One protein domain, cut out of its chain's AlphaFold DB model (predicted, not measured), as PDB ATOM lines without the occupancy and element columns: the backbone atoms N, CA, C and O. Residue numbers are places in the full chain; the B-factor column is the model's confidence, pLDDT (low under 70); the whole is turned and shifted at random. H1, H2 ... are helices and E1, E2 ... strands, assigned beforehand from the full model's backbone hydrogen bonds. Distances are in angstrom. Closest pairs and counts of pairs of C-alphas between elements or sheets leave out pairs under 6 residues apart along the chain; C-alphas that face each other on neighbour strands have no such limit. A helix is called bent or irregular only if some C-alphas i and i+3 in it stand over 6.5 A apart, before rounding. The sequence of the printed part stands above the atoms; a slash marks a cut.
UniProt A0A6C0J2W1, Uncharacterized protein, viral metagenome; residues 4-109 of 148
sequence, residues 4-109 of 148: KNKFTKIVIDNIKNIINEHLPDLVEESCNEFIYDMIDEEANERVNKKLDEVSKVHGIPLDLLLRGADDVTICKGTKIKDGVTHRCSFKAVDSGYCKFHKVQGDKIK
ATOM      1  N   LYS A   4     101.445 245.236 298.335       69.06
ATOM      2  CA  LYS A   4     102.293 244.191 298.932       69.06
ATOM      3  C   LYS A   4     102.154 242.843 298.213       69.06
ATOM      4  O   LYS A   4     103.166 242.267 297.849       69.06
ATOM      5  N   ASN A   5     100.936 242.390 297.906       78.81
ATOM      6  CA  ASN A   5     100.712 241.104 297.229       78.81
ATOM      7  C   ASN A   5     101.240 241.067 295.787       78.81
ATOM      8  O   ASN A   5     101.616 240.001 295.308       78.81
ATOM      9  N   LYS A   6     101.288 242.210 295.088       84.12
ATOM     10  CA  LYS A   6     101.895 242.283 293.747       84.12
ATOM     11  C   LYS A   6     103.413 242.160 293.820       84.12
ATOM     12  O   LYS A   6     103.993 241.413 293.042       84.12
ATOM     13  N   PHE A   7     104.035 242.847 294.776       88.12
ATOM     14  CA  PHE A   7     105.483 242.800 294.965       88.12
ATOM     15  C   PHE A   7     105.956 241.398 295.359       88.12
ATOM     16  O   PHE A   7     106.882 240.871 294.752       88.12
ATOM     17  N   THR A   8     105.262 240.746 296.299       91.50
ATOM     18  CA  THR A   8     105.582 239.369 296.701       91.50
ATOM     19  C   THR A   8     105.476 238.400 295.527       91.50
ATOM     20  O   THR A   8     106.333 237.537 295.371       91.50
ATOM     21  N   LYS A   9     104.463 238.561 294.666       91.75
ATOM     22  CA  LYS A   9     104.301 237.720 293.476       91.75
ATOM     23  C   LYS A   9     105.468 237.881 292.497       91.75
ATOM     24  O   LYS A   9     106.029 236.881 292.074       91.75
ATOM     25  N   ILE A  10     105.879 239.119 292.215       92.69
ATOM     26  CA  ILE A  10     107.027 239.409 291.339       92.69
ATOM     27  C   ILE A  10     108.312 238.779 291.887       92.69
ATOM     28  O   ILE A  10     109.091 238.206 291.132       92.69
ATOM     29  N   VAL A  11     108.540 238.868 293.199       93.00
ATOM     30  CA  VAL A  11     109.715 238.257 293.836       93.00
ATOM     31  C   VAL A  11     109.672 236.734 293.709       93.00
ATOM     32  O   VAL A  11     110.662 236.134 293.304       93.00
ATOM     33  N   ILE A  12     108.526 236.107 293.991       94.12
ATOM     34  CA  ILE A  12     108.359 234.652 293.872       94.12
ATOM     35  C   ILE A  12     108.582 234.182 292.431       94.12
ATOM     36  O   ILE A  12     109.270 233.186 292.227       94.12
ATOM     37  N   ASP A  13     108.019 234.879 291.445       94.62
ATOM     38  CA  ASP A  13     108.126 234.486 290.038       94.62
ATOM     39  C   ASP A  13     109.576 234.618 289.534       94.62
ATOM     40  O   ASP A  13     110.080 233.707 288.883       94.62
ATOM     41  N   ASN A  14     110.295 235.677 289.926       92.88
ATOM     42  CA  ASN A  14     111.721 235.815 289.607       92.88
ATOM     43  C   ASN A  14     112.583 234.738 290.278       92.88
ATOM     44  O   ASN A  14     113.455 234.170 289.629       92.88
ATOM     45  N   ILE A  15     112.329 234.417 291.552       94.50
ATOM     46  CA  ILE A  15     113.045 233.337 292.249       94.50
ATOM     47  C   ILE A  15     112.805 231.999 291.547       94.50
ATOM     48  O   ILE A  15     113.748 231.243 291.333       94.50
ATOM     49  N   LYS A  16     111.559 231.707 291.157       94.31
ATOM     50  CA  LYS A  16     111.232 230.482 290.418       94.31
ATOM     51  C   LYS A  16     111.971 230.403 289.089       94.31
ATOM     52  O   LYS A  16     112.470 229.332 288.767       94.31
ATOM     53  N   ASN A  17     112.052 231.504 288.345       93.69
ATOM     54  CA  ASN A  17     112.771 231.530 287.072       93.69
ATOM     55  C   ASN A  17     114.264 231.250 287.275       93.69
ATOM     56  O   ASN A  17     114.780 230.340 286.645       93.69
ATOM     57  N   ILE A  18     114.912 231.920 288.234       93.38
ATOM     58  CA  ILE A  18     116.330 231.684 288.566       93.38
ATOM     59  C   ILE A  18     116.571 230.220 288.959       93.38
ATOM     60  O   ILE A  18     117.527 229.603 288.499       93.38
ATOM     61  N   ILE A  19     115.704 229.654 289.804       94.38
ATOM     62  CA  ILE A  19     115.817 228.252 290.221       94.38
ATOM     63  C   ILE A  19     115.645 227.319 289.019       94.38
ATOM     64  O   ILE A  19     116.448 226.412 288.846       94.38
ATOM     65  N   ASN A  20     114.636 227.534 288.177       92.75
ATOM     66  CA  ASN A  20     114.390 226.673 287.020       92.75
ATOM     67  C   ASN A  20     115.489 226.772 285.957       92.75
ATOM     68  O   ASN A  20     115.731 225.789 285.266       92.75
ATOM     69  N   GLU A  21     116.128 227.933 285.820       92.81
ATOM     70  CA  GLU A  21     117.194 228.156 284.841       92.81
ATOM     71  C   GLU A  21     118.542 227.597 285.305       92.81
ATOM     72  O   GLU A  21     119.258 227.030 284.493       92.81
ATOM     73  N   HIS A  22     118.892 227.721 286.591       92.44
ATOM     74  CA  HIS A  22     120.249 227.404 287.061       92.44
ATOM     75  C   HIS A  22     120.363 226.144 287.921       92.44
ATOM     76  O   HIS A  22     121.439 225.553 287.994       92.44
ATOM     77  N   LEU A  23     119.295 225.733 288.612       92.88
ATOM     78  CA  LEU A  23     119.355 224.550 289.471       92.88
ATOM     79  C   LEU A  23     119.605 223.251 288.684       92.88
ATOM     80  O   LEU A  23     120.378 222.442 289.192       92.88
ATOM     81  N   PRO A  24     119.005 223.019 287.495       94.75
ATOM     82  CA  PRO A  24     119.244 221.791 286.739       94.75
ATOM     83  C   PRO A  24     120.722 221.585 286.406       94.75
ATOM     84  O   PRO A  24     121.256 220.531 286.732       94.75
ATOM     85  N   ASP A  25     121.384 222.609 285.864       94.38
ATOM     86  CA  ASP A  25     122.795 222.541 285.473       94.38
ATOM     87  C   ASP A  25     123.702 222.294 286.686       94.38
ATOM     88  O   ASP A  25     124.585 221.442 286.646       94.38
ATOM     89  N   LEU A  26     123.448 222.985 287.806       94.31
ATOM     90  CA  LEU A  26     124.228 222.813 289.036       94.31
ATOM     91  C   LEU A  26     124.077 221.398 289.620       94.31
ATOM     92  O   LEU A  26     125.036 220.817 290.135       94.31
ATOM     93  N   VAL A  27     122.857 220.851 289.568       95.31
ATOM     94  CA  VAL A  27     122.575 219.480 290.009       95.31
ATOM     95  C   VAL A  27     123.232 218.480 289.067       95.31
ATOM     96  O   VAL A  27     123.838 217.529 289.547       95.31
ATOM     97  N   GLU A  28     123.150 218.696 287.756       95.25
ATOM     98  CA  GLU A  28     123.788 217.839 286.760       95.25
ATOM     99  C   GLU A  28     125.309 217.807 286.945       95.25
ATOM    100  O   GLU A  28     125.880 216.722 287.034       95.25
ATOM    101  N   GLU A  29     125.958 218.964 287.092       94.50
ATOM    102  CA  GLU A  29     127.399 219.066 287.345       94.50
ATOM    103  C   GLU A  29     127.794 218.325 288.630       94.50
ATOM    104  O   GLU A  29     128.655 217.445 288.601       94.50
ATOM    105  N   SER A  30     127.088 218.587 289.735       95.25
ATOM    106  CA  SER A  30     127.358 217.937 291.026       95.25
ATOM    107  C   SER A  30     127.132 216.420 290.978       95.25
ATOM    108  O   SER A  30     127.888 215.648 291.570       95.25
ATOM    109  N   CYS A  31     126.081 215.965 290.289       95.69
ATOM    110  CA  CYS A  31     125.801 214.543 290.112       95.69
ATOM    111  C   CYS A  31     126.857 213.872 289.238       95.69
ATOM    112  O   CYS A  31     127.284 212.765 289.559       95.69
ATOM    113  N   ASN A  32     127.285 214.527 288.160       94.75
ATOM    114  CA  ASN A  32     128.320 214.008 287.279       94.75
ATOM    115  C   ASN A  32     129.644 213.864 288.027       94.75
ATOM    116  O   ASN A  32     130.224 212.782 287.989       94.75
ATOM    117  N   GLU A  33     130.088 214.889 288.760       93.56
ATOM    118  CA  GLU A  33     131.299 214.808 289.591       93.56
ATOM    119  C   GLU A  33     131.234 213.629 290.568       93.56
ATOM    120  O   GLU A  33     132.145 212.802 290.610       93.56
ATOM    121  N   PHE A  34     130.118 213.491 291.287       93.81
ATOM    122  CA  PHE A  34     129.920 212.391 292.227       93.81
ATOM    123  C   PHE A  34     129.957 211.012 291.550       93.81
ATOM    124  O   PHE A  34     130.597 210.087 292.052       93.81
ATOM    125  N   ILE A  35     129.293 210.861 290.400       94.38
ATOM    126  CA  ILE A  35     129.282 209.606 289.638       94.38
ATOM    127  C   ILE A  35     130.685 209.273 289.127       94.38
ATOM    128  O   ILE A  35     131.100 208.117 289.221       94.38
ATOM    129  N   TYR A  36     131.423 210.256 288.606       88.69
ATOM    130  CA  TYR A  36     132.787 210.047 288.130       88.69
ATOM    131  C   TYR A  36     133.715 209.612 289.259       88.69
ATOM    132  O   TYR A  36     134.425 208.627 289.084       88.69
ATOM    133  N   ASP A  37     133.657 210.268 290.418       86.38
ATOM    134  CA  ASP A  37     134.463 209.883 291.580       86.38
ATOM    135  C   ASP A  37     134.138 208.451 292.044       86.38
ATOM    136  O   ASP A  37     135.052 207.655 292.266       86.38
ATOM    137  N   MET A  38     132.854 208.071 292.100       89.69
ATOM    138  CA  MET A  38     132.451 206.700 292.444       89.69
ATOM    139  C   MET A  38     132.960 205.658 291.439       89.69
ATOM    140  O   MET A  38     133.427 204.587 291.833       89.69
ATOM    141  N   ILE A  39     132.838 205.942 290.138       88.06
ATOM    142  CA  ILE A  39     133.313 205.045 289.078       88.06
ATOM    143  C   ILE A  39     134.831 204.897 289.164       88.06
ATOM    144  O   ILE A  39     135.332 203.776 289.069       88.06
ATOM    145  N   ASP A  40     135.550 206.000 289.362       82.25
ATOM    146  CA  ASP A  40     137.002 205.998 289.493       82.25
ATOM    147  C   ASP A  40     137.444 205.167 290.699       82.25
ATOM    148  O   ASP A  40     138.351 204.343 290.565       82.25
ATOM    149  N   GLU A  41     136.814 205.329 291.863       82.75
ATOM    150  CA  GLU A  41     137.131 204.539 293.057       82.75
ATOM    151  C   GLU A  41     136.923 203.036 292.817       82.75
ATOM    152  O   GLU A  41     137.863 202.249 292.977       82.75
ATOM    153  N   GLU A  42     135.743 202.634 292.340       87.12
ATOM    154  CA  GLU A  42     135.407 201.226 292.083       87.12
ATOM    155  C   GLU A  42     136.306 200.610 290.994       87.12
ATOM    156  O   GLU A  42     136.807 199.486 291.133       87.12
ATOM    157  N   ALA A  43     136.545 201.334 289.896       84.12
ATOM    158  CA  ALA A  43     137.420 200.879 288.820       84.12
ATOM    159  C   ALA A  43     138.848 200.672 289.332       84.12
ATOM    160  O   ALA A  43     139.478 199.646 289.048       84.12
ATOM    161  N   ASN A  44     139.348 201.609 290.140       78.38
ATOM    162  CA  ASN A  44     140.673 201.511 290.726       78.38
ATOM    163  C   ASN A  44     140.793 200.335 291.697       78.38
ATOM    164  O   ASN A  44     141.794 199.616 291.641       78.38
ATOM    165  N   GLU A  45     139.798 200.085 292.549       83.06
ATOM    166  CA  GLU A  45     139.791 198.917 293.434       83.06
ATOM    167  C   GLU A  45     139.828 197.599 292.653       83.06
ATOM    168  O   GLU A  45     140.659 196.728 292.938       83.06
ATOM    169  N   ARG A  46     138.993 197.466 291.614       87.12
ATOM    170  CA  ARG A  46     138.962 196.266 290.762       87.12
ATOM    171  C   ARG A  46     140.282 196.034 290.041       87.12
ATOM    172  O   ARG A  46     140.794 194.912 290.049       87.12
ATOM    173  N   VAL A  47     140.850 197.083 289.446       83.44
ATOM    174  CA  VAL A  47     142.152 197.011 288.769       83.44
ATOM    175  C   VAL A  47     143.239 196.625 289.767       83.44
ATOM    176  O   VAL A  47     144.022 195.719 289.492       83.44
ATOM    177  N   ASN A  48     143.259 197.231 290.955       79.81
ATOM    178  CA  ASN A  48     144.239 196.917 291.997       79.81
ATOM    179  C   ASN A  48     144.188 195.456 292.415       79.81
ATOM    180  O   ASN A  48     145.226 194.795 292.458       79.81
ATOM    181  N   LYS A  49     142.985 194.945 292.678       86.25
ATOM    182  CA  LYS A  49     142.788 193.544 293.034       86.25
ATOM    183  C   LYS A  49     143.272 192.621 291.917       86.25
ATOM    184  O   LYS A  49     144.006 191.674 292.185       86.25
ATOM    185  N   LYS A  50     142.927 192.919 290.660       89.62
ATOM    186  CA  LYS A  50     143.338 192.087 289.525       89.62
ATOM    187  C   LYS A  50     144.850 192.101 289.303       89.62
ATOM    188  O   LYS A  50     145.429 191.055 289.025       89.62
ATOM    189  N   LEU A  51     145.496 193.257 289.440       86.50
ATOM    190  CA  LEU A  51     146.947 193.377 289.303       86.50
ATOM    191  C   LEU A  51     147.693 192.661 290.436       86.50
ATOM    192  O   LEU A  51     148.711 192.025 290.177       86.50
ATOM    193  N   ASP A  52     147.176 192.715 291.666       85.31
ATOM    194  CA  ASP A  52     147.712 191.959 292.802       85.31
ATOM    195  C   ASP A  52     147.570 190.441 292.592       85.31
ATOM    196  O   ASP A  52     148.535 189.699 292.781       85.31
ATOM    197  N   GLU A  53     146.412 189.980 292.107       90.50
ATOM    198  CA  GLU A  53     146.204 188.580 291.715       90.50
ATOM    199  C   GLU A  53     147.215 188.143 290.647       90.50
ATOM    200  O   GLU A  53     147.882 187.124 290.811       90.50
ATOM    201  N   VAL A  54     147.371 188.922 289.572       90.38
ATOM    202  CA  VAL A  54     148.327 188.625 288.491       90.38
ATOM    203  C   VAL A  54     149.761 188.602 289.020       90.38
ATOM    204  O   VAL A  54     150.522 187.697 288.676       90.38
ATOM    205  N   SER A  55     150.126 189.553 289.882       89.06
ATOM    206  CA  SER A  55     151.453 189.608 290.496       89.06
ATOM    207  C   SER A  55     151.749 188.346 291.307       89.06
ATOM    208  O   SER A  55     152.803 187.736 291.130       89.06
ATOM    209  N   LYS A  56     150.796 187.901 292.132       88.00
ATOM    210  CA  LYS A  56     150.933 186.706 292.980       88.00
ATOM    211  C   LYS A  56     150.921 185.401 292.188       88.00
ATOM    212  O   LYS A  56     151.723 184.521 292.475       88.00
ATOM    213  N   VAL A  57     150.030 185.271 291.205       94.81
ATOM    214  CA  VAL A  57     149.875 184.039 290.411       94.81
ATOM    215  C   VAL A  57     151.057 183.834 289.467       94.81
ATOM    216  O   VAL A  57     151.527 182.711 289.309       94.81
ATOM    217  N   HIS A  58     151.541 184.907 288.838       91.88
ATOM    218  CA  HIS A  58     152.559 184.813 287.790       91.88
ATOM    219  C   HIS A  58     153.960 185.241 288.249       91.88
ATOM    220  O   HIS A  58     154.899 185.166 287.460       91.88
ATOM    221  N   GLY A  59     154.118 185.707 289.492       87.19
ATOM    222  CA  GLY A  59     155.399 186.185 290.023       87.19
ATOM    223  C   GLY A  59     155.916 187.450 289.331       87.19
ATOM    224  O   GLY A  59     157.114 187.723 289.358       87.19
ATOM    225  N   ILE A  60     155.034 188.213 288.679       88.75
ATOM    226  CA  ILE A  60     155.409 189.435 287.965       88.75
ATOM    227  C   ILE A  60     155.397 190.604 288.959       88.75
ATOM    228  O   ILE A  60     154.370 190.836 289.603       88.75
ATOM    229  N   PRO A  61     156.494 191.374 289.079       86.56
ATOM    230  CA  PRO A  61     156.524 192.573 289.907       86.56
ATOM    231  C   PRO A  61     155.389 193.552 289.566       86.56
ATOM    232  O   PRO A  61     155.157 193.886 288.401       86.56
ATOM    233  N   LEU A  62     154.669 194.013 290.594       85.25
ATOM    234  CA  LEU A  62     153.495 194.880 290.445       85.25
ATOM    235  C   LEU A  62     153.818 196.191 289.708       85.25
ATOM    236  O   LEU A  62     153.012 196.704 288.937       85.25
ATOM    237  N   ASP A  63     155.019 196.714 289.919       81.50
ATOM    238  CA  ASP A  63     155.532 197.927 289.294       81.50
ATOM    239  C   ASP A  63     155.743 197.764 287.772       81.50
ATOM    240  O   ASP A  63     155.503 198.704 287.009       81.50
ATOM    241  N   LEU A  64     156.089 196.557 287.303       83.81
ATOM    242  CA  LEU A  64     156.139 196.228 285.873       83.81
ATOM    243  C   LEU A  64     154.750 196.097 285.247       83.81
ATOM    244  O   LEU A  64     154.568 196.520 284.104       83.81
ATOM    245  N   LEU A  65     153.780 195.543 285.978       86.62
ATOM    246  CA  LEU A  65     152.394 195.460 285.512       86.62
ATOM    247  C   LEU A  65     151.783 196.861 285.357       86.62
ATOM    248  O   LEU A  65     151.168 197.169 284.338       86.62
ATOM    249  N   LEU A  66     152.032 197.742 286.329       82.50
ATOM    250  CA  LEU A  66     151.549 199.126 286.331       82.50
ATOM    251  C   LEU A  66     152.193 200.001 285.247       82.50
ATOM    252  O   LEU A  66     151.605 201.003 284.841       82.50
ATOM    253  N   ARG A  67     153.374 199.629 284.736       78.75
ATOM    254  CA  ARG A  67     154.024 200.337 283.623       78.75
ATOM    255  C   ARG A  67     153.169 200.338 282.355       78.75
ATOM    256  O   ARG A  67     153.168 201.343 281.655       78.75
ATOM    257  N   GLY A  68     152.493 199.226 282.063       71.94
ATOM    258  CA  GLY A  68     151.669 199.063 280.861       71.94
ATOM    259  C   GLY A  68     150.237 199.580 280.994       71.94
ATOM    260  O   GLY A  68     149.493 199.519 280.023       71.94
ATOM    261  N   ALA A  69     149.836 200.048 282.179       74.06
ATOM    262  CA  ALA A  69     148.530 200.658 282.379       74.06
ATOM    263  C   ALA A  69     148.586 202.118 281.914       74.06
ATOM    264  O   ALA A  69     149.157 202.960 282.605       74.06
ATOM    265  N   ASP A  70     148.047 202.424 280.742       67.50
ATOM    266  CA  ASP A  70     147.872 203.809 280.292       67.50
ATOM    267  C   ASP A  70     146.622 204.431 280.956       67.50
ATOM    268  O   ASP A  70     145.768 203.705 281.463       67.50
ATOM    269  N   ASP A  71     146.569 205.764 281.055       62.66
ATOM    270  CA  ASP A  71     145.423 206.536 281.582       62.66
ATOM    271  C   ASP A  71     144.923 206.174 282.990       62.66
ATOM    272  O   ASP A  71     143.731 206.077 283.267       62.66
ATOM    273  N   VAL A  72     145.849 206.021 283.937       67.88
ATOM    274  CA  VAL A  72     145.502 205.829 285.351       67.88
ATOM    275  C   VAL A  72     145.451 207.159 286.099       67.88
ATOM    276  O   VAL A  72     146.466 207.844 286.241       67.88
ATOM    277  N   THR A  73     144.279 207.476 286.659       79.25
ATOM    278  CA  THR A  73     144.071 208.622 287.564       79.25
ATOM    279  C   THR A  73     144.818 208.449 288.892       79.25
ATOM    280  O   THR A  73     145.153 209.426 289.566       79.25
ATOM    281  N   ILE A  74     145.186 207.207 289.233       85.06
ATOM    282  CA  ILE A  74     145.969 206.838 290.417       85.06
ATOM    283  C   ILE A  74     147.422 206.513 290.072       85.06
ATOM    284  O   ILE A  74     147.734 205.777 289.137       85.06
ATOM    285  N   CYS A  75     148.324 206.968 290.936       88.69
ATOM    286  CA  CYS A  75     149.753 206.708 290.886       88.69
ATOM    287  C   CYS A  75     150.116 205.227 290.620       88.69
ATOM    288  O   CYS A  75     149.685 204.311 291.323       88.69
ATOM    289  N   LYS A  76     151.004 205.015 289.644       87.88
ATOM    290  CA  LYS A  76     151.645 203.737 289.276       87.88
ATOM    291  C   LYS A  76     152.743 203.296 290.251       87.88
ATOM    292  O   LYS A  76     153.250 202.184 290.162       87.88
ATOM    293  N   GLY A  77     153.153 204.181 291.155       89.12
ATOM    294  CA  GLY A  77     154.151 203.888 292.179       89.12
ATOM    295  C   GLY A  77     153.682 202.857 293.202       89.12
ATOM    296  O   GLY A  77     152.483 202.691 293.445       89.12
ATOM    297  N   THR A  78     154.643 202.205 293.841       88.38
ATOM    298  CA  THR A  78     154.412 201.199 294.878       88.38
ATOM    299  C   THR A  78     155.132 201.579 296.168       88.38
ATOM    300  O   THR A  78     156.176 202.225 296.161       88.38
ATOM    301  N   LYS A  79     154.579 201.172 297.306       87.62
ATOM    302  CA  LYS A  79     155.193 201.301 298.627       87.62
ATOM    303  C   LYS A  79     155.361 199.919 299.230       87.62
ATOM    304  O   LYS A  79     154.477 199.078 299.093       87.62
ATOM    305  N   ILE A  80     156.468 199.692 299.921       85.38
ATOM    306  CA  ILE A  80     156.671 198.458 300.678       85.38
ATOM    307  C   ILE A  80     156.187 198.708 302.104       85.38
ATOM    308  O   ILE A  80     156.611 199.674 302.739       85.38
ATOM    309  N   LYS A  81     155.296 197.852 302.596       83.38
ATOM    310  CA  LYS A  81     154.844 197.835 303.987       83.38
ATOM    311  C   LYS A  81     154.885 196.389 304.469       83.38
ATOM    312  O   LYS A  81     154.371 195.515 303.787       83.38
ATOM    313  N   ASP A  82     155.544 196.139 305.596       85.56
ATOM    314  CA  ASP A  82     155.656 194.797 306.190       85.56
ATOM    315  C   ASP A  82     156.217 193.736 305.217       85.56
ATOM    316  O   ASP A  82     155.798 192.584 305.198       85.56
ATOM    317  N   GLY A  83     157.158 194.144 304.354       79.44
ATOM    318  CA  GLY A  83     157.746 193.284 303.318       79.44
ATOM    319  C   GLY A  83     156.844 193.026 302.105       79.44
ATOM    320  O   GLY A  83     157.287 192.409 301.140       79.44
ATOM    321  N   VAL A  84     155.611 193.535 302.107       77.62
ATOM    322  CA  VAL A  84     154.644 193.392 301.016       77.62
ATOM    323  C   VAL A  84     154.611 194.666 300.175       77.62
ATOM    324  O   VAL A  84     154.609 195.788 300.686       77.62
ATOM    325  N   THR A  85     154.603 194.499 298.854       81.44
ATOM    326  CA  THR A  85     154.485 195.620 297.916       81.44
ATOM    327  C   THR A  85     153.016 195.989 297.747       81.44
ATOM    328  O   THR A  85     152.202 195.158 297.363       81.44
ATOM    329  N   HIS A  86     152.682 197.251 297.997       82.19
ATOM    330  CA  HIS A  86     151.343 197.807 297.837       82.19
ATOM    331  C   HIS A  86     151.348 198.931 296.807       82.19
ATOM    332  O   HIS A  86     152.303 199.705 296.731       82.19
ATOM    333  N   ARG A  87     150.258 199.091 296.053       83.75
ATOM    334  CA  ARG A  87     150.101 200.250 295.168       83.75
ATOM    335  C   ARG A  87     149.939 201.539 295.981       83.75
ATOM    336  O   ARG A  87     149.410 201.554 297.097       83.75
ATOM    337  N   CYS A  88     150.418 202.640 295.423       86.81
ATOM    338  CA  CYS A  88     150.100 203.973 295.900       86.81
ATOM    339  C   CYS A  88     148.625 204.313 295.628       86.81
ATOM    340  O   CYS A  88     148.117 204.023 294.554       86.81
ATOM    341  N   SER A  89     147.963 204.972 296.580       82.88
ATOM    342  CA  SER A  89     146.575 205.439 296.454       82.88
ATOM    343  C   SER A  89     146.455 206.924 296.086       82.88
ATOM    344  O   SER A  89     145.353 207.440 295.965       82.88
ATOM    345  N   PHE A  90     147.572 207.646 295.937       88.00
ATOM    346  CA  PHE A  90     147.537 209.064 295.567       88.00
ATOM    347  C   PHE A  90     147.208 209.248 294.084       88.00
ATOM    348  O   PHE A  90     147.647 208.445 293.257       88.00
ATOM    349  N   LYS A  91     146.537 210.357 293.741       87.12
ATOM    350  CA  LYS A  91     146.328 210.763 292.344       87.12
ATOM    351  C   LYS A  91     147.665 210.933 291.612       87.12
ATOM    352  O   LYS A  91     148.659 211.406 292.183       87.12
ATOM    353  N   ALA A  92     147.695 210.503 290.357       88.06
ATOM    354  CA  ALA A  92     148.811 210.744 289.458       88.06
ATOM    355  C   ALA A  92     148.828 212.222 289.044       88.06
ATOM    356  O   ALA A  92     147.792 212.792 288.723       88.06
ATOM    357  N   VAL A  93     150.007 212.844 289.064       88.12
ATOM    358  CA  VAL A  93     150.198 214.251 288.662       88.12
ATOM    359  C   VAL A  93     151.247 214.415 287.563       88.12
ATOM    360  O   VAL A  93     151.278 215.445 286.904       88.12
ATOM    361  N   ASP A  94     152.109 213.416 287.358       85.50
ATOM    362  CA  ASP A  94     153.168 213.448 286.349       85.50
ATOM    363  C   ASP A  94     153.361 212.048 285.760       85.50
ATOM    364  O   ASP A  94     153.794 211.128 286.458       85.50
ATOM    365  N   SER A  95     153.025 211.876 284.477       84.19
ATOM    366  CA  SER A  95     153.286 210.645 283.713       84.19
ATOM    367  C   SER A  95     152.746 209.360 284.376       84.19
ATOM    368  O   SER A  95     153.362 208.296 284.304       84.19
ATOM    369  N   GLY A  96     151.607 209.456 285.070       86.81
ATOM    370  CA  GLY A  96     151.014 208.346 285.822       86.81
ATOM    371  C   GLY A  96     151.569 208.147 287.242       86.81
ATOM    372  O   GLY A  96     151.225 207.163 287.886       86.81
ATOM    373  N   TYR A  97     152.401 209.048 287.773       89.19
ATOM    374  CA  TYR A  97     152.963 208.972 289.130       89.19
ATOM    375  C   TYR A  97     152.570 210.181 289.986       89.19
ATOM    376  O   TYR A  97     152.350 211.283 289.484       89.19
ATOM    377  N   CYS A  98     152.482 209.989 291.306       91.56
ATOM    378  CA  CYS A  98     152.330 211.092 292.252       91.56
ATOM    379  C   CYS A  98     153.687 211.758 292.542       91.56
ATOM    380  O   CYS A  98     154.749 211.182 292.285       91.56
ATOM    381  N   LYS A  99     153.669 212.935 293.182       91.88
ATOM    382  CA  LYS A  99     154.887 213.677 293.560       91.88
ATOM    383  C   LYS A  99     155.907 212.864 294.375       91.88
ATOM    384  O   LYS A  99     157.099 213.137 294.301       91.88
ATOM    385  N   PHE A 100     155.455 211.857 295.122       92.31
ATOM    386  CA  PHE A 100     156.315 211.002 295.948       92.31
ATOM    387  C   PHE A 100     156.946 209.835 295.178       92.31
ATOM    388  O   PHE A 100     157.973 209.310 295.597       92.31
ATOM    389  N   HIS A 101     156.362 209.435 294.046       91.69
ATOM    390  CA  HIS A 101     156.805 208.272 293.272       91.69
ATOM    391  C   HIS A 101     157.351 208.629 291.889       91.69
ATOM    392  O   HIS A 101     157.607 207.736 291.084       91.69
ATOM    393  N   LYS A 102     157.615 209.911 291.621       88.25
ATOM    394  CA  LYS A 102     158.263 210.358 290.381       88.25
ATOM    395  C   LYS A 102     159.567 209.599 290.097       88.25
ATOM    396  O   LYS A 102     159.756 209.068 289.009       88.25
ATOM    397  N   VAL A 103     160.406 209.432 291.125       87.31
ATOM    398  CA  VAL A 103     161.681 208.696 291.030       87.31
ATOM    399  C   VAL A 103     161.479 207.219 290.669       87.31
ATOM    400  O   VAL A 103     162.315 206.638 289.978       87.31
ATOM    401  N   GLN A 104     160.389 206.586 291.118       87.06
ATOM    402  CA  GLN A 104     160.068 205.217 290.695       87.06
ATOM    403  C   GLN A 104     159.707 205.175 289.211       87.06
ATOM    404  O   GLN A 104     160.189 204.297 288.498       87.06
ATOM    405  N   GLY A 105     158.927 206.148 288.737       81.88
ATOM    406  CA  GLY A 105     158.592 206.270 287.322       81.88
ATOM    407  C   GLY A 105     159.812 206.431 286.428       81.88
ATOM    408  O   GLY A 105     159.929 205.732 285.424       81.88
ATOM    409  N   ASP A 106     160.775 207.259 286.831       81.81
ATOM    410  CA  ASP A 106     162.006 207.446 286.058       81.81
ATOM    411  C   ASP A 106     162.864 206.172 285.973       81.81
ATOM    412  O   ASP A 106     163.499 205.928 284.949       81.81
ATOM    413  N   LYS A 107     162.843 205.316 287.004       80.62
ATOM    414  CA  LYS A 107     163.558 204.025 287.000       80.62
ATOM    415  C   LYS A 107     162.899 202.967 286.113       80.62
ATOM    416  O   LYS A 107     163.597 202.121 285.560       80.62
ATOM    417  N   ILE A 108     161.571 202.989 286.014       72.25
ATOM    418  CA  ILE A 108     160.768 201.947 285.349       72.25
ATOM    419  C   ILE A 108     160.457 202.304 283.886       72.25
ATOM    420  O   ILE A 108     159.968 201.452 283.134       72.25
ATOM    421  N   LYS A 109     160.778 203.532 283.447       66.19
ATOM    422  CA  LYS A 109     160.594 203.985 282.060       66.19
ATOM    423  C   LYS A 109     161.091 202.948 281.052       66.19
ATOM    424  O   LYS A 109     162.162 202.353 281.195       66.19
TER     425      LYS A 109
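Overview. This is residues 4 to 109 of the 148 residues of an uncharacterized protein of viral metagenome (UniProt A0A6C0J2W1). A long bent helix, H1, sticks out with residues 4 to 39 as an arm from a compact head, where short helices H2 and H3 and the hairpin of E1 and E2 gather near its other end. The 106 printed residues, mostly helix, hold H1, H2, E1, E2, H3 in that order. The whole is extended, radius of gyration of the C-alphas 23.4 A, spans 78 by 26 by 26 A.

Arrangement. E1, residues 78 to 81, and E2, residues 84 to 87, form an antiparallel hairpin; N 79 and O 86, 2.8 A apart, are within hydrogen-bond range. H1, residues 4 to 58, assigned as one helix by its hydrogen bonds, is bent, with C-alphas 21 and 24 7.0 A apart; its arms H1a, residues 4 to 21, and H1b, residues 24 to 58, stand at a shallow tilt of 29 degrees. H2, residues 62 to 67, touches H1b with H1b's residues 51 to 55 alone, at a steep tilt of 54 degrees; the closest C-alphas, Ser 55 and Leu 62, are 5.7 A apart. H3, residues 102 to 108, only just touches H2, with 3 pairs of C-alphas within 8 A, the closest Arg 67 and Ile 108 at 7.1 A. In H1a, H1b, H2 and H3 every O i to N i+4 pair is within hydrogen-bond range.

Along the chain. H1a, 26.0 A long, begins at C-alpha 4 (102.293, 244.191, 298.932). H1b is 49.8 A long. H3 ends at C-alpha 108 (160.768, 201.947, 285.349).

Size, cuts and confidence. The C-alphas farthest apart, Lys 4 and Gly 59, are 79.1 A apart. The printed part has no cut; the link E2 to H3 is long. The model's pLDDT is under 70 at residues 4, 70 to 72 and 109.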